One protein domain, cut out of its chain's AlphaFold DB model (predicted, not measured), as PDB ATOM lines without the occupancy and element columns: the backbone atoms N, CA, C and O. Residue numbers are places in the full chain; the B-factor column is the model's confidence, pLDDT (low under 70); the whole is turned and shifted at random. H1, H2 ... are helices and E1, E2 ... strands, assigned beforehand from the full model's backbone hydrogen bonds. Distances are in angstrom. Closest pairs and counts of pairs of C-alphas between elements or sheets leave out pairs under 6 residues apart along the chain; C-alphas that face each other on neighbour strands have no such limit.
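AT A GLANCE: This is residues 133 to 247 and 323 to 367 of the 498 residues of an uncharacterized protein of Hyaloscypha bicolor E (UniProt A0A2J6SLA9). A twisted sheet of four antiparallel strands stands as a wall between helices: H3 covers part of one face, with H2 packed on H3 on that same side but beside the strands, and H6 crosses the other face slantwise. H5 lies farther out, off the sheet and beyond H2 and H3; the short H1 and H4 only graze the sheet, and a long unnamed stretch leads from H5 round to H6, with residues 217 to 222 sticking out. The printed part has 160 residues with six named helices and four named strands, in the order H1 E1 H2 H3 H4 H5 H6 E2 E3 E4, and the sheet's order is E1 E2 E3 E4. The class is mixed, helices and strands, though under half of the residues, 77 of 160, are in named elements. The whole is compact, with a radius of gyration of the C-alphas of 16.9 A, and spans 54 by 36 by 26 A.

HOW THE PARTS SIT: The sheet consists of E1, residues 152 to 158, E2, residues 326 to 332, E3, residues 341 to 348, and E4, residues 358 to 366; E1 and E4 are its edge strands. E2, E3 and E4 form a meander, each strand the antiparallel neighbour of the one before, with hairpins E2 and E3, and E3 and E4. Between E1 and E2, N 155 and O 329 are 2.9 A apart, within hydrogen-bond range. Between E2 and E3, N 328 and O 345 are within range at 2.8 A, and between E3 and E4, N 344 and O 363 at 2.9 A. H6, residues 236 to 244, is on the sheet at a height over the sheet of 8.3 A, over E2 and E3. On the local plane its line and that of E3 stand at 60.0 degrees, slantwise to the strands but only just short of across; its closest C-alphas to E3 are those of Val 240 and Ala 347, 7.3 A apart. H3, residues 170 to 179, is on the opposite face at a height of 10.0 A, over E4, but only just, with 3 of its 10 C-alphas falling on that strand. H2, residues 159 to 165, is on the same face as H3; its closest C-alphas to E2 are those of Leu 159 and Trp 326, 5.4 A apart. H2 and H3 touch at a steep tilt of 46 degrees, opposite ways, closest at the C-alphas of Ile 162 and Cys 172, 5.0 A apart. H5, residues 205 to 216, is not on the sheet; it is close to H3 but not clearly touching, with the C-alphas of Leu 179 and Phe 205 closest at 7.2 A. H1, residues 137 to 140, and H4, residues 190 to 193, each only graze the sheet; the closest C-alphas of H1 and E2 are those of Cys 140 and His 332, 6.1 A apart, and of H4 and E4 those of His 191 and Ile 360, 7.1 A apart. Every O i to N i+4 pair is within hydrogen-bond range in H2, H3, H5 and H6; H1 and H4 are too short for such a pair.

IN THESE COORDINATES: E1 begins at C-alpha 152, (102.551, 103.095, 96.596), and measures 19.9 A; E2 measures 19.3 A, E3 23.0 A and E4 24.3 A. E4 ends at C-alpha 366, (102.032, 115.344, 90.253). H5, the longest helix, measures 15.7 A from C-alpha 205, (116.324, 127.567, 102.995). H3 measures 14.2 A, H6 12.3 A and H2 10.0 A, while H1 and H4 have four residues each.

THE WHOLE: The two C-alphas farthest apart are those of Asp 144 and Thr 198, at 54.6 A. Residues 248 to 322 are not printed, and C-alphas 247 and 323 are 24.0 A apart across that cut. The links H1 to E1, H4 to H5 and H5 to H6 are long. The mean pLDDT of the printed part is 89.2; residues 214 to 223, of which 214 to 216 belong to H5, are under 70.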
ATOM      1  N   SER A 133     116.283 107.946  88.813       95.25
ATOM      2  CA  SER A 133     116.017 107.090  87.651       95.25
ATOM      3  C   SER A 133     115.552 105.678  88.021       95.25
ATOM      4  O   SER A 133     115.262 104.893  87.131       95.25
ATOM      5  N   LYS A 134     115.569 105.319  89.312       95.88
ATOM      6  CA  LYS A 134     114.995 104.063  89.828       95.88
ATOM      7  C   LYS A 134     113.529 104.224  90.241       95.88
ATOM      8  O   LYS A 134     112.932 103.263  90.713       95.88
ATOM      9  N   MET A 135     113.002 105.446  90.197       95.81
ATOM     10  CA  MET A 135     111.597 105.705  90.477       95.81
ATOM     11  C   MET A 135     110.809 105.387  89.211       95.81
ATOM     12  O   MET A 135     111.123 105.935  88.155       95.81
ATOM     13  N   ASN A 136     109.815 104.509  89.322       93.69
ATOM     14  CA  ASN A 136     108.989 104.077  88.195       93.69
ATOM     15  C   ASN A 136     107.884 105.108  87.941       93.69
ATOM     16  O   ASN A 136     106.709 104.855  88.202       93.69
ATOM     17  N   PHE A 137     108.257 106.304  87.479       92.88
ATOM     18  CA  PHE A 137     107.295 107.375  87.198       92.88
ATOM     19  C   PHE A 137     106.271 106.968  86.132       92.88
ATOM     20  O   PHE A 137     105.154 107.476  86.134       92.88
ATOM     21  N   GLU A 138     106.623 106.032  85.252       91.00
ATOM     22  CA  GLU A 138     105.745 105.479  84.223       91.00
ATOM     23  C   GLU A 138     104.544 104.735  84.824       91.00
ATOM     24  O   GLU A 138     103.457 104.763  84.253       91.00
ATOM     25  N   GLU A 139     104.702 104.113  85.995       93.31
ATOM     26  CA  GLU A 139     103.615 103.404  86.684       93.31
ATOM     27  C   GLU A 139     102.611 104.353  87.353       93.31
ATOM     28  O   GLU A 139     101.533 103.926  87.766       93.31
ATOM     29  N   CYS A 140     102.945 105.640  87.449       89.50
ATOM     30  CA  CYS A 140     102.067 106.697  87.954       89.50
ATOM     31  C   CYS A 140     101.198 107.318  86.870       89.50
ATOM     32  O   CYS A 140     100.263 108.054  87.184       89.50
ATOM     33  N   LEU A 141     101.531 107.064  85.608       86.19
ATOM     34  CA  LEU A 141     100.799 107.602  84.481       86.19
ATOM     35  C   LEU A 141      99.596 106.711  84.156       86.19
ATOM     36  O   LEU A 141      99.682 105.483  84.274       86.19
ATOM     37  N   PRO A 142      98.471 107.304  83.723       79.56
ATOM     38  CA  PRO A 142      97.390 106.524  83.141       79.56
ATOM     39  C   PRO A 142      97.896 105.822  81.871       79.56
ATOM     40  O   PRO A 142      98.649 106.399  81.087       79.56
ATOM     41  N   GLY A 143      97.492 104.570  81.665       81.44
ATOM     42  CA  GLY A 143      97.797 103.827  80.442       81.44
ATOM     43  C   GLY A 143      97.401 102.357  80.531       81.44
ATOM     44  O   GLY A 143      97.326 101.813  81.632       81.44
ATOM     45  N   ASP A 144      97.237 101.716  79.373       83.25
ATOM     46  CA  ASP A 144      96.703 100.347  79.202       83.25
ATOM     47  C   ASP A 144      97.673  99.218  79.603       83.25
ATOM     48  O   ASP A 144      97.461  98.042  79.306       83.25
ATOM     49  N   GLY A 145      98.786  99.561  80.251       88.12
ATOM     50  CA  GLY A 145      99.739  98.570  80.741       88.12
ATOM     51  C   GLY A 145      99.193  97.771  81.929       88.12
ATOM     52  O   GLY A 145      98.246  98.175  82.598       88.12
ATOM     53  N   LEU A 146      99.862  96.660  82.249       92.19
ATOM     54  CA  LEU A 146      99.540  95.821  83.410       92.19
ATOM     55  C   LEU A 146      99.494  96.632  84.711       92.19
ATOM     56  O   LEU A 146     100.450  97.340  85.030       92.19
ATOM     57  N   THR A 147      98.418  96.512  85.486       90.19
ATOM     58  CA  THR A 147      98.294  97.167  86.795       90.19
ATOM     59  C   THR A 147      99.526  96.878  87.669       90.19
ATOM     60  O   THR A 147      99.901  95.713  87.812       90.19
ATOM     61  N   PRO A 148     100.185  97.912  88.230       93.75
ATOM     62  CA  PRO A 148     101.308  97.763  89.142       93.75
ATOM     63  C   PRO A 148     100.972  96.830  90.293       93.75
ATOM     64  O   PRO A 148      99.875  96.879  90.843       93.75
ATOM     65  N   GLY A 149     101.945  96.020  90.707       94.12
ATOM     66  CA  GLY A 149     101.775  95.130  91.858       94.12
ATOM     67  C   GLY A 149     101.714  95.859  93.206       94.12
ATOM     68  O   GLY A 149     101.476  95.221  94.225       94.12
ATOM     69  N   ARG A 150     101.973  97.174  93.238       96.38
ATOM     70  CA  ARG A 150     101.916  98.011  94.442       96.38
ATOM     71  C   ARG A 150     101.176  99.308  94.151       96.38
ATOM     72  O   ARG A 150     101.378  99.919  93.106       96.38
ATOM     73  N   GLU A 151     100.374  99.755  95.111       95.81
ATOM     74  CA  GLU A 151      99.687 101.049  95.038       95.81
ATOM     75  C   GLU A 151     100.642 102.222  95.290       95.81
ATOM     76  O   GLU A 151     100.511 103.274  94.670       95.81
ATOM     77  N   ILE A 152     101.623 102.041  96.179       96.31
ATOM     78  CA  ILE A 152     102.551 103.095  96.596       96.31
ATOM     79  C   ILE A 152     103.983 102.550  96.596       96.31
ATOM     80  O   ILE A 152     104.261 101.486  97.157       96.31
ATOM     81  N   TYR A 153     104.903 103.301  95.991       96.44
ATOM     82  CA  TYR A 153     106.344 103.112  96.155       96.44
ATOM     83  C   TYR A 153     106.921 104.190  97.063       96.44
ATOM     84  O   TYR A 153     106.629 105.370  96.895       96.44
ATOM     85  N   GLU A 154     107.791 103.796  97.985       96.31
ATOM     86  CA  GLU A 154     108.404 104.717  98.936       96.31
ATOM     87  C   GLU A 154     109.913 104.803  98.753       96.31
ATOM     88  O   GLU A 154     110.611 103.799  98.589       96.31
ATOM     89  N   TYR A 155     110.428 106.028  98.803       95.81
ATOM     90  CA  TYR A 155     111.847 106.306  98.653       95.81
ATOM     91  C   TYR A 155     112.305 107.278  99.737       95.81
ATOM     92  O   TYR A 155     111.947 108.452  99.713       95.81
ATOM     93  N   VAL A 156     113.158 106.808 100.648       95.62
ATOM     94  CA  VAL A 156     113.786 107.644 101.683       95.62
ATOM     95  C   VAL A 156     115.158 108.122 101.208       95.62
ATOM     96  O   VAL A 156     115.962 107.354 100.660       95.62
ATOM     97  N   ARG A 157     115.434 109.422 101.356       94.81
ATOM     98  CA  ARG A 157     116.687 110.054 100.913       94.81
ATOM     99  C   ARG A 157     117.138 111.148 101.885       94.81
ATOM    100  O   ARG A 157     116.307 111.928 102.327       94.81
ATOM    101  N   PRO A 158     118.446 111.303 102.148       94.12
ATOM    102  CA  PRO A 158     118.937 112.481 102.856       94.12
ATOM    103  C   PRO A 158     118.732 113.753 102.022       94.12
ATOM    104  O   PRO A 158     119.096 113.776 100.838       94.12
ATOM    105  N   LEU A 159     118.251 114.832 102.642       95.06
ATOM    106  CA  LEU A 159     118.083 116.148 102.018       95.06
ATOM    107  C   LEU A 159     119.402 116.671 101.430       95.06
ATOM    108  O   LEU A 159     119.413 117.232 100.335       95.06
ATOM    109  N   GLU A 160     120.540 116.397 102.082       92.00
ATOM    110  CA  GLU A 160     121.867 116.752 101.557       92.00
ATOM    111  C   GLU A 160     122.103 116.179 100.147       92.00
ATOM    112  O   GLU A 160     122.668 116.860  99.288       92.00
ATOM    113  N   ARG A 161     121.622 114.961  99.854       92.75
ATOM    114  CA  ARG A 161     121.757 114.379  98.509       92.75
ATOM    115  C   ARG A 161     120.899 115.109  97.481       92.75
ATOM    116  O   ARG A 161     121.342 115.246  96.346       92.75
ATOM    117  N   ILE A 162     119.707 115.575  97.848       95.44
ATOM    118  CA  ILE A 162     118.848 116.366  96.953       95.44
ATOM    119  C   ILE A 162     119.528 117.704  96.647       95.44
ATOM    120  O   ILE A 162     119.708 118.043  95.477       95.44
ATOM    121  N   ILE A 163     120.024 118.391  97.681       93.81
ATOM    122  CA  ILE A 163     120.769 119.652  97.558       93.81
ATOM    123  C   ILE A 163     121.981 119.482  96.632       93.81
ATOM    124  O   ILE A 163     122.168 120.291  95.725       93.81
ATOM    125  N   LEU A 164     122.797 118.439  96.814       91.00
ATOM    126  CA  LEU A 164     124.002 118.201  96.003       91.00
ATOM    127  C   LEU A 164     123.705 117.862  94.535       91.00
ATOM    128  O   LEU A 164     124.572 118.027  93.677       91.00
ATOM    129  N   ARG A 165     122.508 117.349  94.237       93.94
ATOM    130  CA  ARG A 165     122.140 116.868  92.899       93.94
ATOM    131  C   ARG A 165     121.251 117.825  92.117       93.94
ATOM    132  O   ARG A 165     121.058 117.603  90.924       93.94
ATOM    133  N   ARG A 166     120.741 118.886  92.748       94.25
ATOM    134  CA  ARG A 166     119.800 119.847  92.148       94.25
ATOM    135  C   ARG A 166     120.283 120.471  90.832       94.25
ATOM    136  O   ARG A 166     119.470 120.752  89.965       94.25
ATOM    137  N   GLU A 167     121.592 120.658  90.652       91.75
ATOM    138  CA  GLU A 167     122.127 121.326  89.453       91.75
ATOM    139  C   GLU A 167     122.033 120.453  88.193       91.75
ATOM    140  O   GLU A 167     121.942 120.962  87.077       91.75
ATOM    141  N   TRP A 168     122.034 119.126  88.354       93.75
ATOM    142  CA  TRP A 168     122.111 118.179  87.237       93.75
ATOM    143  C   TRP A 168     120.984 117.143  87.208       93.75
ATOM    144  O   TRP A 168     120.807 116.494  86.180       93.75
ATOM    145  N   CYS A 169     120.211 116.998  88.290       95.00
ATOM    146  CA  CYS A 169     119.029 116.148  88.358       95.00
ATOM    147  C   CYS A 169     117.750 116.978  88.405       95.00
ATOM    148  O   CYS A 169     117.503 117.675  89.387       95.00
ATOM    149  N   ILE A 170     116.903 116.830  87.383       93.56
ATOM    150  CA  ILE A 170     115.660 117.604  87.279       93.56
ATOM    151  C   ILE A 170     114.708 117.384  88.459       93.56
ATOM    152  O   ILE A 170     114.195 118.350  89.012       93.56
ATOM    153  N   PHE A 171     114.520 116.142  88.907       95.06
ATOM    154  CA  PHE A 171     113.614 115.864  90.020       95.06
ATOM    155  C   PHE A 171     114.153 116.401  91.357       95.06
ATOM    156  O   PHE A 171     113.409 117.000  92.126       95.06
ATOM    157  N   CYS A 172     115.466 116.287  91.608       96.50
ATOM    158  CA  CYS A 172     116.082 116.929  92.774       96.50
ATOM    159  C   CYS A 172     115.988 118.461  92.708       96.50
ATOM    160  O   CYS A 172     115.785 119.087  93.745       96.50
ATOM    161  N   ARG A 173     116.120 119.064  91.514       95.06
ATOM    162  CA  ARG A 173     115.929 120.509  91.300       95.06
ATOM    163  C   ARG A 173     114.516 120.937  91.672       95.06
ATOM    164  O   ARG A 173     114.368 121.897  92.413       95.06
ATOM    165  N   LEU A 174     113.512 120.198  91.197       94.44
ATOM    166  CA  LEU A 174     112.103 120.459  91.483       94.44
ATOM    167  C   LEU A 174     111.815 120.399  92.986       94.44
ATOM    168  O   LEU A 174     111.301 121.366  93.536       94.44
ATOM    169  N   ILE A 175     112.204 119.312  93.662       96.50
ATOM    170  CA  ILE A 175     112.039 119.189  95.122       96.50
ATOM    171  C   ILE A 175     112.716 120.364  95.837       96.50
ATOM    172  O   ILE A 175     112.122 120.972  96.721       96.50
ATOM    173  N   PHE A 176     113.940 120.714  95.433       96.25
ATOM    174  CA  PHE A 176     114.664 121.845  96.009       96.25
ATOM    175  C   PHE A 176     113.931 123.180  95.805       96.25
ATOM    176  O   PHE A 176     113.816 123.946  96.753       96.25
ATOM    177  N   GLN A 177     113.413 123.452  94.605       94.94
ATOM    178  CA  GLN A 177     112.665 124.678  94.312       94.94
ATOM    179  C   GLN A 177     111.386 124.781  95.142       94.94
ATOM    180  O   GLN A 177     111.080 125.859  95.641       94.94
ATOM    181  N   VAL A 178     110.667 123.671  95.328       95.00
ATOM    182  CA  VAL A 178     109.460 123.653  96.166       95.00
ATOM    183  C   VAL A 178     109.808 123.898  97.632       95.00
ATOM    184  O   VAL A 178     109.141 124.703  98.270       95.00
ATOM    185  N   LEU A 179     110.902 123.314  98.132       96.50
ATOM    186  CA  LEU A 179     111.428 123.581  99.478       96.50
ATOM    187  C   LEU A 179     111.962 125.006  99.682       96.50
ATOM    188  O   LEU A 179     112.195 125.399 100.818       96.50
ATOM    189  N   CYS A 180     112.202 125.771  98.616       96.25
ATOM    190  CA  CYS A 180     112.590 127.182  98.721       96.25
ATOM    191  C   CYS A 180     111.384 128.127  98.817       96.25
ATOM    192  O   CYS A 180     111.585 129.331  98.953       96.25
ATOM    193  N   ARG A 181     110.153 127.618  98.692       92.44
ATOM    194  CA  ARG A 181     108.946 128.421  98.905       92.44
ATOM    195  C   ARG A 181     108.695 128.578 100.394       92.44
ATOM    196  O   ARG A 181     108.878 127.618 101.135       92.44
ATOM    197  N   GLU A 182     108.240 129.757 100.801       94.31
ATOM    198  CA  GLU A 182     108.022 130.107 102.208       94.31
ATOM    199  C   GLU A 182     107.118 129.091 102.922       94.31
ATOM    200  O   GLU A 182     107.447 128.641 104.015       94.31
ATOM    201  N   GLU A 183     106.041 128.636 102.272       93.31
ATOM    202  CA  GLU A 183     105.092 127.680 102.849       93.31
ATOM    203  C   GLU A 183     105.648 126.259 103.047       93.31
ATOM    204  O   GLU A 183     105.059 125.468 103.781       93.31
ATOM    205  N   ASN A 184     106.769 125.923 102.402       96.44
ATOM    206  CA  ASN A 184     107.411 124.608 102.487       96.44
ATOM    207  C   ASN A 184     108.836 124.691 103.045       96.44
ATOM    208  O   ASN A 184     109.547 123.679 103.012       96.44
ATOM    209  N   ASP A 185     109.269 125.870 103.495       97.62
ATOM    210  CA  ASP A 185     110.646 126.134 103.884       97.62
ATOM    211  C   ASP A 185     110.981 125.384 105.186       97.62
ATOM    212  O   ASP A 185     110.472 125.728 106.258       97.62
ATOM    213  N   PRO A 186     111.864 124.368 105.135       97.25
ATOM    214  CA  PRO A 186     112.179 123.549 106.300       97.25
ATOM    215  C   PRO A 186     112.896 124.333 107.404       97.25
ATOM    216  O   PRO A 186     112.931 123.874 108.544       97.25
ATOM    217  N   LEU A 187     113.511 125.480 107.090       96.56
ATOM    218  CA  LEU A 187     114.144 126.319 108.097       96.56
ATOM    219  C   LEU A 187     113.132 127.189 108.813       96.56
ATOM    220  O   LEU A 187     113.380 127.469 109.975       96.56
ATOM    221  N   LEU A 188     112.034 127.602 108.174       96.31
ATOM    222  CA  LEU A 188     111.008 128.455 108.788       96.31
ATOM    223  C   LEU A 188     110.033 127.690 109.696       96.31
ATOM    224  O   LEU A 188     109.282 128.320 110.432       96.31
ATOM    225  N   HIS A 189     110.065 126.357 109.686       97.44
ATOM    226  CA  HIS A 189     109.232 125.532 110.557       97.44
ATOM    227  C   HIS A 189     109.578 125.732 112.046       97.44
ATOM    228  O   HIS A 189     110.755 125.673 112.415       97.44
ATOM    229  N   ASP A 190     108.566 125.871 112.910       96.62
ATOM    230  CA  ASP A 190     108.713 126.165 114.351       96.62
ATOM    231  C   ASP A 190     109.694 125.209 115.050       96.62
ATOM    232  O   ASP A 190     110.639 125.639 115.713       96.62
ATOM    233  N   HIS A 191     109.552 123.902 114.788       95.56
ATOM    234  CA  HIS A 191     110.441 122.862 115.326       95.56
ATOM    235  C   HIS A 191     111.934 123.137 115.071       95.56
ATOM    236  O   HIS A 191     112.771 122.752 115.884       95.56
ATOM    237  N   VAL A 192     112.280 123.793 113.957       95.38
ATOM    238  CA  VAL A 192     113.660 124.142 113.597       95.38
ATOM    239  C   VAL A 192     114.013 125.557 114.065       95.38
ATOM    240  O   VAL A 192     115.071 125.726 114.672       95.38
ATOM    241  N   GLN A 193     113.161 126.565 113.825       94.25
ATOM    242  CA  GLN A 193     113.442 127.980 114.136       94.25
ATOM    243  C   GLN A 193     113.776 128.231 115.609       94.25
ATOM    244  O   GLN A 193     114.677 129.023 115.912       94.25
ATOM    245  N   ASP A 194     113.095 127.543 116.522       92.69
ATOM    246  CA  ASP A 194     113.287 127.751 117.958       92.69
ATOM    247  C   ASP A 194     114.714 127.399 118.404       92.69
ATOM    248  O   ASP A 194     115.282 128.053 119.286       92.69
ATOM    249  N   TYR A 195     115.349 126.455 117.702       92.00
ATOM    250  CA  TYR A 195     116.632 125.863 118.077       92.00
ATOM    251  C   TYR A 195     117.755 126.106 117.058       92.00
ATOM    252  O   TYR A 195     118.901 125.711 117.294       92.00
ATOM    253  N   ILE A 196     117.478 126.748 115.919       93.00
ATOM    254  CA  ILE A 196     118.480 127.037 114.884       93.00
ATOM    255  C   ILE A 196     119.535 128.047 115.385       93.00
ATOM    256  O   ILE A 196     119.285 128.835 116.300       93.00
ATOM    257  N   GLN A 197     120.748 128.045 114.804       90.50
ATOM    258  CA  GLN A 197     121.752 129.083 115.098       90.50
ATOM    259  C   GLN A 197     121.137 130.486 114.944       90.50
ATOM    260  O   GLN A 197     120.483 130.759 113.942       90.50
ATOM    261  N   THR A 198     121.461 131.423 115.842       91.31
ATOM    262  CA  THR A 198     121.022 132.829 115.735       91.31
ATOM    263  C   THR A 198     121.358 133.458 114.380       91.31
ATOM    264  O   THR A 198     120.575 134.238 113.855       91.31
ATOM    265  N   SER A 199     122.482 133.074 113.765       90.62
ATOM    266  CA  SER A 199     122.895 133.550 112.437       90.62
ATOM    267  C   SER A 199     122.036 133.035 111.274       90.62
ATOM    268  O   SER A 199     122.200 133.505 110.152       90.62
ATOM    269  N   LEU A 200     121.195 132.025 111.510       91.69
ATOM    270  CA  LEU A 200     120.288 131.429 110.527       91.69
ATOM    271  C   LEU A 200     118.811 131.727 110.825       91.69
ATOM    272  O   LEU A 200     117.956 131.371 110.017       91.69
ATOM    273  N   LYS A 201     118.490 132.382 111.949       94.50
ATOM    274  CA  LYS A 201     117.111 132.788 112.253       94.50
ATOM    275  C   LYS A 201     116.596 133.740 111.175       94.50
ATOM    276  O   LYS A 201     117.282 134.693 110.812       94.50
ATOM    277  N   GLY A 202     115.409 133.446 110.644       93.88
ATOM    278  CA  GLY A 202     114.800 134.191 109.535       93.88
ATOM    279  C   GLY A 202     115.517 134.083 108.178       93.88
ATOM    280  O   GLY A 202     115.146 134.791 107.249       93.88
ATOM    281  N   VAL A 203     116.542 133.234 108.034       95.25
ATOM    282  CA  VAL A 203     117.177 132.971 106.734       95.25
ATOM    283  C   VAL A 203     116.398 131.870 106.021       95.25
ATOM    284  O   VAL A 203     116.244 130.784 106.575       95.25
ATOM    285  N   SER A 204     115.955 132.130 104.787       96.44
ATOM    286  CA  SER A 204     115.267 131.121 103.973       96.44
ATOM    287  C   SER A 204     116.183 129.936 103.644       96.44
ATOM    288  O   SER A 204     117.410 130.070 103.546       96.44
ATOM    289  N   PHE A 205     115.600 128.762 103.416       96.12
ATOM    290  CA  PHE A 205     116.324 127.567 102.995       96.12
ATOM    291  C   PHE A 205     117.094 127.791 101.689       96.12
ATOM    292  O   PHE A 205     118.251 127.373 101.573       96.12
ATOM    293  N   GLY A 206     116.494 128.502 100.731       95.69
ATOM    294  CA  GLY A 206     117.141 128.868  99.470       95.69
ATOM    295  C   GLY A 206     118.388 129.731  99.683       95.69
ATOM    296  O   GLY A 206     119.466 129.394  99.179       95.69
ATOM    297  N   ASP A 207     118.275 130.788 100.492       94.94
ATOM    298  CA  ASP A 207     119.393 131.683 100.814       94.94
ATOM    299  C   ASP A 207     120.495 130.964 101.588       94.94
ATOM    300  O   ASP A 207     121.685 131.165 101.321       94.94
ATOM    301  N   TRP A 208     120.116 130.109 102.543       93.56
ATOM    302  CA  TRP A 208     121.066 129.293 103.287       93.56
ATOM    303  C   TRP A 208     121.845 128.371 102.349       93.56
ATOM    304  O   TRP A 208     123.075 128.363 102.410       93.56
ATOM    305  N   VAL A 209     121.185 127.646 101.436       92.00
ATOM    306  CA  VAL A 209     121.876 126.760 100.485       92.00
ATOM    307  C   VAL A 209     122.781 127.546  99.534       92.00
ATOM    308  O   VAL A 209     123.911 127.114  99.285       92.00
ATOM    309  N   ALA A 210     122.334 128.699  99.031       91.19
ATOM    310  CA  ALA A 210     123.141 129.561  98.168       91.19
ATOM    311  C   ALA A 210     124.415 130.045  98.888       91.19
ATOM    312  O   ALA A 210     125.532 129.870  98.384       91.19
ATOM    313  N   LYS A 211     124.279 130.554 100.120       88.44
ATOM    314  CA  LYS A 211     125.414 130.959 100.969       88.44
ATOM    315  C   LYS A 211     126.310 129.774 101.324       88.44
ATOM    316  O   LYS A 211     127.533 129.883 101.243       88.44
ATOM    317  N   ALA A 212     125.727 128.622 101.651       82.38
ATOM    318  CA  ALA A 212     126.458 127.408 101.990       82.38
ATOM    319  C   ALA A 212     127.300 126.904 100.813       82.38
ATOM    320  O   ALA A 212     128.406 126.426 101.035       82.38
ATOM    321  N   THR A 213     126.843 127.035  99.562       71.44
ATOM    322  CA  THR A 213     127.677 126.678  98.400       71.44
ATOM    323  C   THR A 213     128.913 127.558  98.244       71.44
ATOM    324  O   THR A 213     129.968 127.058  97.849       71.44
ATOM    325  N   LEU A 214     128.816 128.836  98.613       64.38
ATOM    326  CA  LEU A 214     129.944 129.765  98.609       64.38
ATOM    327  C   LEU A 214     130.901 129.475  99.778       64.38
ATOM    328  O   LEU A 214     132.112 129.392  99.580       64.38
ATOM    329  N   LEU A 215     130.357 129.201 100.968       57.41
ATOM    330  CA  LEU A 215     131.127 128.831 102.159       57.41
ATOM    331  C   LEU A 215     131.798 127.461 102.054       57.41
ATOM    332  O   LEU A 215     132.952 127.346 102.434       57.41
ATOM    333  N   LYS A 216     131.148 126.433 101.498       61.28
ATOM    334  CA  LYS A 216     131.732 125.088 101.318       61.28
ATOM    335  C   LYS A 216     132.935 125.108 100.366       61.28
ATOM    336  O   LYS A 216     133.792 124.237 100.445       61.28
ATOM    337  N   ARG A 217     133.010 126.115  99.487       51.81
ATOM    338  CA  ARG A 217     134.165 126.377  98.619       51.81
ATOM    339  C   ARG A 217     135.316 127.077  99.353       51.81
ATOM    340  O   ARG A 217     136.440 127.004  98.875       51.81
ATOM    341  N   MET A 218     135.044 127.729 100.487       43.34
ATOM    342  CA  MET A 218     136.037 128.488 101.254       43.34
ATOM    343  C   MET A 218     136.432 127.838 102.590       43.34
ATOM    344  O   MET A 218     137.574 127.981 103.006       43.34
ATOM    345  N   PHE A 219     135.547 127.087 103.249       43.97
ATOM    346  CA  PHE A 219     135.778 126.527 104.579       43.97
ATOM    347  C   PHE A 219     135.043 125.188 104.747       43.97
ATOM    348  O   PHE A 219     133.818 125.110 104.669       43.97
ATOM    349  N   ASN A 220     135.795 124.123 105.046       54.66
ATOM    350  CA  ASN A 220     135.317 122.774 105.401       54.66
ATOM    351  C   ASN A 220     134.531 122.723 106.731       54.66
ATOM    352  O   ASN A 220     134.486 121.689 107.396       54.66
ATOM    353  N   SER A 221     133.948 123.832 107.182       53.53
ATOM    354  CA  SER A 221     133.412 123.921 108.529       53.53
ATOM    355  C   SER A 221     132.094 123.154 108.640       53.53
ATOM    356  O   SER A 221     131.083 123.515 108.034       53.53
ATOM    357  N   GLU A 222     132.085 122.147 109.509       57.25
ATOM    358  CA  GLU A 222     130.900 121.515 110.107       57.25
ATOM    359  C   GLU A 222     129.907 122.540 110.713       57.25
ATOM    360  O   GLU A 222     128.759 122.202 110.984       57.25
ATOM    361  N   ALA A 223     130.324 123.802 110.854       56.34
ATOM    362  CA  ALA A 223     129.705 124.870 111.629       56.34
ATOM    363  C   ALA A 223     128.298 125.347 111.207       56.34
ATOM    364  O   ALA A 223     127.656 126.028 112.003       56.34
ATOM    365  N   VAL A 224     127.782 125.018 110.015       76.00
ATOM    366  CA  VAL A 224     126.511 125.610 109.529       76.00
ATOM    367  C   VAL A 224     125.527 124.566 108.992       76.00
ATOM    368  O   VAL A 224     124.920 124.743 107.936       76.00
ATOM    369  N   TRP A 225     125.381 123.442 109.697       88.50
ATOM    370  CA  TRP A 225     124.249 122.534 109.487       88.50
ATOM    371  C   TRP A 225     123.087 122.918 110.425       88.50
ATOM    372  O   TRP A 225     123.319 122.998 111.636       88.50
ATOM    373  N   PRO A 226     121.874 123.189 109.901       88.75
ATOM    374  CA  PRO A 226     120.772 123.729 110.703       88.75
ATOM    375  C   PRO A 226     119.997 122.659 111.489       88.75
ATOM    376  O   PRO A 226     119.432 122.968 112.530       88.75
ATOM    377  N   PHE A 227     120.026 121.397 111.052       90.62
ATOM    378  CA  PHE A 227     119.187 120.314 111.591       90.62
ATOM    379  C   PHE A 227     119.835 119.522 112.741       90.62
ATOM    380  O   PHE A 227     119.627 118.323 112.863       90.62
ATOM    381  N   GLY A 228     120.686 120.169 113.541       84.06
ATOM    382  CA  GLY A 228     121.310 119.545 114.717       84.06
ATOM    383  C   GLY A 228     122.582 118.733 114.453       84.06
ATOM    384  O   GLY A 228     122.928 118.369 113.329       84.06
ATOM    385  N   LEU A 229     123.335 118.486 115.523       83.38
ATOM    386  CA  LEU A 229     124.544 117.664 115.514       83.38
ATOM    387  C   LEU A 229     124.453 116.669 116.674       83.38
ATOM    388  O   LEU A 229     124.122 117.079 117.784       83.38
ATOM    389  N   SER A 230     124.802 115.405 116.447       80.31
ATOM    390  CA  SER A 230     124.797 114.361 117.476       80.31
ATOM    391  C   SER A 230     126.104 113.568 117.479       80.31
ATOM    392  O   SER A 230     126.782 113.451 116.456       80.31
ATOM    393  N   ARG A 231     126.482 113.033 118.644       76.38
ATOM    394  CA  ARG A 231     127.608 112.089 118.776       76.38
ATOM    395  C   ARG A 231     127.260 110.739 118.147       76.38
ATOM    396  O   ARG A 231     128.071 110.157 117.426       76.38
ATOM    397  N   GLU A 232     126.021 110.308 118.344       77.88
ATOM    398  CA  GLU A 232     125.456 109.095 117.768       77.88
ATOM    399  C   GLU A 232     124.532 109.485 116.617       77.88
ATOM    400  O   GLU A 232     123.636 110.311 116.781       77.88
ATOM    401  N   VAL A 233     124.777 108.943 115.425       73.00
ATOM    402  CA  VAL A 233     123.822 109.087 114.322       73.00
ATOM    403  C   VAL A 233     122.843 107.940 114.494       73.00
ATOM    404  O   VAL A 233     123.262 106.802 114.260       73.00
ATOM    405  N   PRO A 234     121.601 108.199 114.938       74.31
ATOM    406  CA  PRO A 234     120.588 107.157 114.971       74.31
ATOM    407  C   PRO A 234     120.421 106.556 113.573       74.31
ATOM    408  O   PRO A 234     120.728 107.204 112.563       74.31
ATOM    409  N   ASP A 235     119.945 105.313 113.506       78.75
ATOM    410  CA  ASP A 235     119.559 104.691 112.239       78.75
ATOM    411  C   ASP A 235     118.322 105.406 111.681       78.75
ATOM    412  O   ASP A 235     117.170 105.018 111.891       78.75
ATOM    413  N   GLY A 236     118.579 106.539 111.029       78.25
ATOM    414  CA  GLY A 236     117.550 107.507 110.695       78.25
ATOM    415  C   GLY A 236     116.534 106.983 109.685       78.25
ATOM    416  O   GLY A 236     115.417 107.483 109.658       78.25
ATOM    417  N   GLU A 237     116.863 105.964 108.885       84.12
ATOM    418  CA  GLU A 237     115.891 105.381 107.954       84.12
ATOM    419  C   GLU A 237     114.788 104.622 108.704       84.12
ATOM    420  O   GLU A 237     113.610 104.784 108.380       84.12
ATOM    421  N   ALA A 238     115.138 103.875 109.756       87.44
ATOM    422  CA  ALA A 238     114.164 103.185 110.597       87.44
ATOM    423  C   ALA A 238     113.280 104.170 111.383       87.44
ATOM    424  O   ALA A 238     112.079 103.945 111.529       87.44
ATOM    425  N   GLU A 239     113.846 105.278 111.869       88.44
ATOM    426  CA  GLU A 239     113.079 106.327 112.559       88.44
ATOM    427  C   GLU A 239     112.113 107.053 111.622       88.44
ATOM    428  O   GLU A 239     110.952 107.253 111.974       88.44
ATOM    429  N   VAL A 240     112.553 107.379 110.404       87.88
ATOM    430  CA  VAL A 240     111.692 107.949 109.358       87.88
ATOM    431  C   VAL A 240     110.555 106.991 109.023       87.88
ATOM    432  O   VAL A 240     109.401 107.406 108.957       87.88
ATOM    433  N   GLN A 241     110.851 105.701 108.849       88.62
ATOM    434  CA  GLN A 241     109.815 104.709 108.576       88.62
ATOM    435  C   GLN A 241     108.796 104.631 109.714       88.62
ATOM    436  O   GLN A 241     107.603 104.652 109.427       88.62
ATOM    437  N   LYS A 242     109.236 104.631 110.979       91.25
ATOM    438  CA  LYS A 242     108.343 104.664 112.152       91.25
ATOM    439  C   LYS A 242     107.500 105.938 112.221       91.25
ATOM    440  O   LYS A 242     106.329 105.859 112.577       91.25
ATOM    441  N   LEU A 243     108.076 107.092 111.876       90.62
ATOM    442  CA  LEU A 243     107.371 108.376 111.884       90.62
ATOM    443  C   LEU A 243     106.219 108.393 110.867       90.62
ATOM    444  O   LEU A 243     105.129 108.861 111.179       90.62
ATOM    445  N   PHE A 244     106.448 107.860 109.664       89.19
ATOM    446  CA  PHE A 244     105.464 107.885 108.574       89.19
ATOM    447  C   PHE A 244     104.586 106.630 108.471       89.19
ATOM    448  O   PHE A 244     103.601 106.642 107.730       89.19
ATOM    449  N   HIS A 245     104.921 105.577 109.215       90.69
ATOM    450  CA  HIS A 245     104.136 104.350 109.371       90.69
ATOM    451  C   HIS A 245     103.982 104.057 110.857       90.69
ATOM    452  O   HIS A 245     104.608 103.120 111.366       90.69
ATOM    453  N   PRO A 246     103.184 104.860 111.585       82.00
ATOM    454  CA  PRO A 246     102.870 104.523 112.958       82.00
ATOM    455  C   PRO A 246     102.238 103.133 112.946       82.00
ATOM    456  O   PRO A 246     101.188 102.930 112.331       82.00
ATOM    457  N   VAL A 247     102.920 102.166 113.566       82.62
ATOM    458  CA  VAL A 247     102.396 100.810 113.732       82.62
ATOM    459  C   VAL A 247     101.018 100.964 114.353       82.62
ATOM    460  O   VAL A 247     100.864 101.607 115.396       82.62
ATOM    461  N   LEU A 323     123.120 115.527 112.221       86.75
ATOM    462  CA  LEU A 323     121.858 114.807 112.279       86.75
ATOM    463  C   LEU A 323     121.215 114.858 110.889       86.75
ATOM    464  O   LEU A 323     121.206 115.917 110.245       86.75
ATOM    465  N   PRO A 324     120.755 113.717 110.367       86.50
ATOM    466  CA  PRO A 324     120.207 113.668 109.027       86.50
ATOM    467  C   PRO A 324     118.872 114.418 108.970       86.50
ATOM    468  O   PRO A 324     118.009 114.260 109.827       86.50
ATOM    469  N   CYS A 325     118.697 115.213 107.916       94.25
ATOM    470  CA  CYS A 325     117.377 115.635 107.464       94.25
ATOM    471  C   CYS A 325     116.977 114.712 106.315       94.25
ATOM    472  O   CYS A 325     117.747 114.522 105.366       94.25
ATOM    473  N   TRP A 326     115.802 114.109 106.426       95.81
ATOM    474  CA  TRP A 326     115.306 113.073 105.538       95.81
ATOM    475  C   TRP A 326     114.164 113.583 104.680       95.81
ATOM    476  O   TRP A 326     113.359 114.401 105.105       95.81
ATOM    477  N   VAL A 327     114.089 113.057 103.467       96.62
ATOM    478  CA  VAL A 327     113.015 113.288 102.513       96.62
ATOM    479  C   VAL A 327     112.436 111.930 102.146       96.62
ATOM    480  O   VAL A 327     113.126 111.105 101.539       96.62
ATOM    481  N   LEU A 328     111.192 111.695 102.542       97.00
ATOM    482  CA  LEU A 328     110.389 110.550 102.141       97.00
ATOM    483  C   LEU A 328     109.540 110.946 100.934       97.00
ATOM    484  O   LEU A 328     108.795 111.920 100.974       97.00
ATOM    485  N   ILE A 329     109.663 110.179  99.859       97.19
ATOM    486  CA  ILE A 329     108.944 110.394  98.607       97.19
ATOM    487  C   ILE A 329     108.029 109.191  98.405       97.19
ATOM    488  O   ILE A 329     108.523 108.085  98.175       97.19
ATOM    489  N   LYS A 330     106.719 109.413  98.499       96.94
ATOM    490  CA  LYS A 330     105.679 108.425  98.215       96.94
ATOM    491  C   LYS A 330     105.156 108.649  96.808       96.94
ATOM    492  O   LYS A 330     104.720 109.741  96.461       96.94
ATOM    493  N   LEU A 331     105.243 107.615  95.992       96.12
ATOM    494  CA  LEU A 331     104.895 107.624  94.585       96.12
ATOM    495  C   LEU A 331     103.646 106.757  94.395       96.12
ATOM    496  O   LEU A 331     103.729 105.535  94.516       96.12
ATOM    497  N   HIS A 332     102.505 107.390  94.127       94.38
ATOM    498  CA  HIS A 332     101.218 106.716  93.970       94.38
ATOM    499  C   HIS A 332     101.037 106.252  92.526       94.38
ATOM    500  O   HIS A 332     101.045 107.048  91.579       94.38
ATOM    501  N   THR A 333     100.901 104.943  92.354       94.69
ATOM    502  CA  THR A 333     100.799 104.296  91.045       94.69
ATOM    503  C   THR A 333      99.369 104.339  90.515       94.69
ATOM    504  O   THR A 333      98.440 104.697  91.236       94.69
ATOM    505  N   ARG A 334      99.157 103.903  89.267       91.81
ATOM    506  CA  ARG A 334      97.814 103.736  88.691       91.81
ATOM    507  C   ARG A 334      96.928 102.720  89.423       91.81
ATOM    508  O   ARG A 334      95.738 102.668  89.142       91.81
ATOM    509  N   ALA A 335      97.491 101.910  90.323       91.94
ATOM    510  CA  ALA A 335      96.712 101.027  91.189       91.94
ATOM    511  C   ALA A 335      96.126 101.765  92.411       91.94
ATOM    512  O   ALA A 335      95.157 101.294  92.993       91.94
ATOM    513  N   SER A 336      96.692 102.916  92.796       92.44
ATOM    514  CA  SER A 336      96.204 103.729  93.914       92.44
ATOM    515  C   SER A 336      95.006 104.586  93.504       92.44
ATOM    516  O   SER A 336      94.943 105.097  92.384       92.44
ATOM    517  N   SER A 337      94.099 104.849  94.448       85.88
ATOM    518  CA  SER A 337      93.056 105.872  94.291       85.88
ATOM    519  C   SER A 337      93.633 107.273  94.046       85.88
ATOM    520  O   SER A 337      92.969 108.103  93.433       85.88
ATOM    521  N   GLU A 338      94.880 107.516  94.463       87.44
ATOM    522  CA  GLU A 338      95.628 108.766  94.292       87.44
ATOM    523  C   GLU A 338      96.636 108.706  93.131       87.44
ATOM    524  O   GLU A 338      97.697 109.329  93.174       87.44
ATOM    525  N   ALA A 339      96.320 107.957  92.072       88.00
ATOM    526  CA  ALA A 339      97.192 107.767  90.915       88.00
ATOM    527  C   ALA A 339      97.816 109.071  90.372       88.00
ATOM    528  O   ALA A 339      97.136 110.072  90.105       88.00
ATOM    529  N   GLY A 340      99.137 109.045  90.176       87.44
ATOM    530  CA  GLY A 340      99.903 110.183  89.663       87.44
ATOM    531  C   GLY A 340     100.399 111.148  90.740       87.44
ATOM    532  O   GLY A 340     101.195 112.039  90.425       87.44
ATOM    533  N   LEU A 341      99.948 110.992  91.990       90.38
ATOM    534  CA  LEU A 341     100.398 111.790  93.125       90.38
ATOM    535  C   LEU A 341     101.811 111.387  93.557       90.38
ATOM    536  O   LEU A 341     102.146 110.211  93.688       90.38
ATOM    537  N   ILE A 342     102.638 112.391  93.829       94.44
ATOM    538  CA  ILE A 342     103.919 112.236  94.505       94.44
ATOM    539  C   ILE A 342     103.834 113.024  95.809       94.44
ATOM    540  O   ILE A 342     103.921 114.251  95.788       94.44
ATOM    541  N   ALA A 343     103.684 112.348  96.943       95.50
ATOM    542  CA  ALA A 343     103.749 113.006  98.240       95.50
ATOM    543  C   ALA A 343     105.198 113.070  98.728       95.50
ATOM    544  O   ALA A 343     105.915 112.070  98.733       95.50
ATOM    545  N   VAL A 344     105.644 114.262  99.112       96.62
ATOM    546  CA  VAL A 344     106.992 114.502  99.620       96.62
ATOM    547  C   VAL A 344     106.879 115.005 101.047       96.62
ATOM    548  O   VAL A 344     106.280 116.046 101.309       96.62
ATOM    549  N   HIS A 345     107.486 114.255 101.955       97.44
ATOM    550  CA  HIS A 345     107.559 114.576 103.369       97.44
ATOM    551  C   HIS A 345     109.016 114.827 103.736       97.44
ATOM    552  O   HIS A 345     109.894 114.036 103.381       97.44
ATOM    553  N   VAL A 346     109.289 115.913 104.448       97.50
ATOM    554  CA  VAL A 346     110.621 116.233 104.953       97.50
ATOM    555  C   VAL A 346     110.594 116.165 106.464       97.50
ATOM    556  O   VAL A 346     109.778 116.822 107.102       97.50
ATOM    557  N   ALA A 347     111.499 115.374 107.027       97.06
ATOM    558  CA  ALA A 347     111.639 115.197 108.458       97.06
ATOM    559  C   ALA A 347     113.046 115.579 108.916       97.06
ATOM    560  O   ALA A 347     114.034 115.319 108.221       97.06
ATOM    561  N   ALA A 348     113.153 116.192 110.086       96.06
ATOM    562  CA  ALA A 348     114.436 116.522 110.686       96.06
ATOM    563  C   ALA A 348     114.348 116.532 112.209       96.06
ATOM    564  O   ALA A 348     113.268 116.661 112.782       96.06
ATOM    565  N   HIS A 349     115.510 116.416 112.841       94.00
ATOM    566  CA  HIS A 349     115.683 116.793 114.236       94.00
ATOM    567  C   HIS A 349     115.991 118.289 114.318       94.00
ATOM    568  O   HIS A 349     116.497 118.893 113.360       94.00
ATOM    569  N   ASN A 350     115.748 118.880 115.480       92.06
ATOM    570  CA  ASN A 350     116.245 120.208 115.799       92.06
ATOM    571  C   ASN A 350     117.632 120.126 116.491       92.06
ATOM    572  O   ASN A 350     118.304 119.092 116.444       92.06
ATOM    573  N   ARG A 351     118.134 121.236 117.055       87.94
ATOM    574  CA  ARG A 351     119.460 121.272 117.716       87.94
ATOM    575  C   ARG A 351     119.427 120.948 119.212       87.94
ATOM    576  O   ARG A 351     120.491 120.922 119.831       87.94
ATOM    577  N   GLU A 352     118.251 120.741 119.783       89.31
ATOM    578  CA  GLU A 352     118.070 120.294 121.157       89.31
ATOM    579  C   GLU A 352     118.602 118.868 121.330       89.31
ATOM    580  O   GLU A 352     118.530 118.024 120.429       89.31
ATOM    581  N   LEU A 353     119.178 118.603 122.500       81.69
ATOM    582  CA  LEU A 353     119.683 117.283 122.843       81.69
ATOM    583  C   LEU A 353     118.508 116.294 122.884       81.69
ATOM    584  O   LEU A 353     117.517 116.550 123.559       81.69
ATOM    585  N   LEU A 354     118.628 115.167 122.173       82.69
ATOM    586  CA  LEU A 354     117.582 114.135 122.077       82.69
ATOM    587  C   LEU A 354     116.250 114.621 121.472       82.69
ATOM    588  O   LEU A 354     115.211 114.009 121.721       82.69
ATOM    589  N   SER A 355     116.260 115.683 120.657       87.56
ATOM    590  CA  SER A 355     115.055 116.101 119.933       87.56
ATOM    591  C   SER A 355     114.469 114.942 119.127       87.56
ATOM    592  O   SER A 355     115.198 114.331 118.333       87.56
ATOM    593  N   PRO A 356     113.154 114.669 119.237       91.50
ATOM    594  CA  PRO A 356     112.511 113.695 118.374       91.50
ATOM    595  C   PRO A 356     112.597 114.150 116.914       91.50
ATOM    596  O   PRO A 356     112.713 115.342 116.622       91.50
ATOM    597  N   LEU A 357     112.543 113.183 116.000       93.94
ATOM    598  CA  LEU A 357     112.376 113.450 114.578       93.94
ATOM    599  C   LEU A 357     110.957 113.994 114.347       93.94
ATOM    600  O   LEU A 357     109.985 113.339 114.724       93.94
ATOM    601  N   ALA A 358     110.835 115.160 113.716       95.75
ATOM    602  CA  ALA A 358     109.547 115.758 113.372       95.75
ATOM    603  C   ALA A 358     109.422 115.962 111.859       95.75
ATOM    604  O   ALA A 358     110.416 116.191 111.169       95.75
ATOM    605  N   GLU A 359     108.193 115.902 111.343       97.00
ATOM    606  CA  GLU A 359     107.876 116.357 109.988       97.00
ATOM    607  C   GLU A 359     107.905 117.892 109.967       97.00
ATOM    608  O   GLU A 359     107.188 118.532 110.730       97.00
ATOM    609  N   ILE A 360     108.763 118.469 109.126       97.38
ATOM    610  CA  ILE A 360     109.022 119.916 109.060       97.38
ATOM    611  C   ILE A 360     108.572 120.556 107.745       97.38
ATOM    612  O   ILE A 360     108.603 121.773 107.601       97.38
ATOM    613  N   SER A 361     108.208 119.749 106.749       97.44
ATOM    614  CA  SER A 361     107.628 120.221 105.492       97.44
ATOM    615  C   SER A 361     106.897 119.074 104.806       97.44
ATOM    616  O   SER A 361     107.372 117.934 104.811       97.44
ATOM    617  N   ARG A 362     105.743 119.374 104.207       96.75
ATOM    618  CA  ARG A 362     104.920 118.410 103.475       96.75
ATOM    619  C   ARG A 362     104.308 119.076 102.261       96.75
ATOM    620  O   ARG A 362     103.565 120.042 102.389       96.75
ATOM    621  N   PHE A 363     104.545 118.498 101.093       94.75
ATOM    622  CA  PHE A 363     103.943 118.974  99.857       94.75
ATOM    623  C   PHE A 363     103.692 117.835  98.884       94.75
ATOM    624  O   PHE A 363     104.209 116.724  99.014       94.75
ATOM    625  N   HIS A 364     102.876 118.126  97.881       93.31
ATOM    626  CA  HIS A 364     102.487 117.168  96.866       93.31
ATOM    627  C   HIS A 364     102.925 117.669  95.488       93.31
ATOM    628  O   HIS A 364     102.764 118.843  95.156       93.31
ATOM    629  N   LEU A 365     103.473 116.768  94.681       91.06
ATOM    630  CA  LEU A 365     103.751 116.964  93.262       91.06
ATOM    631  C   LEU A 365     102.863 116.012  92.459       91.06
ATOM    632  O   LEU A 365     102.315 115.049  92.996       91.06
ATOM    633  N   ARG A 366     102.740 116.253  91.154       84.50
ATOM    634  CA  ARG A 366     102.032 115.344  90.253       84.50
ATOM    635  C   ARG A 366     102.877 115.058  89.027       84.50
ATOM    636  O   ARG A 366     103.512 115.966  88.490       84.50
ATOM    637  N   VAL A 367     102.860 113.811  88.573       84.62
ATOM    638  CA  VAL A 367     103.412 113.476  87.261       84.62
ATOM    639  C   VAL A 367     102.403 113.929  86.210       84.62
ATOM    640  O   VAL A 367     101.337 113.336  86.063       84.62
TER     641      VAL A 367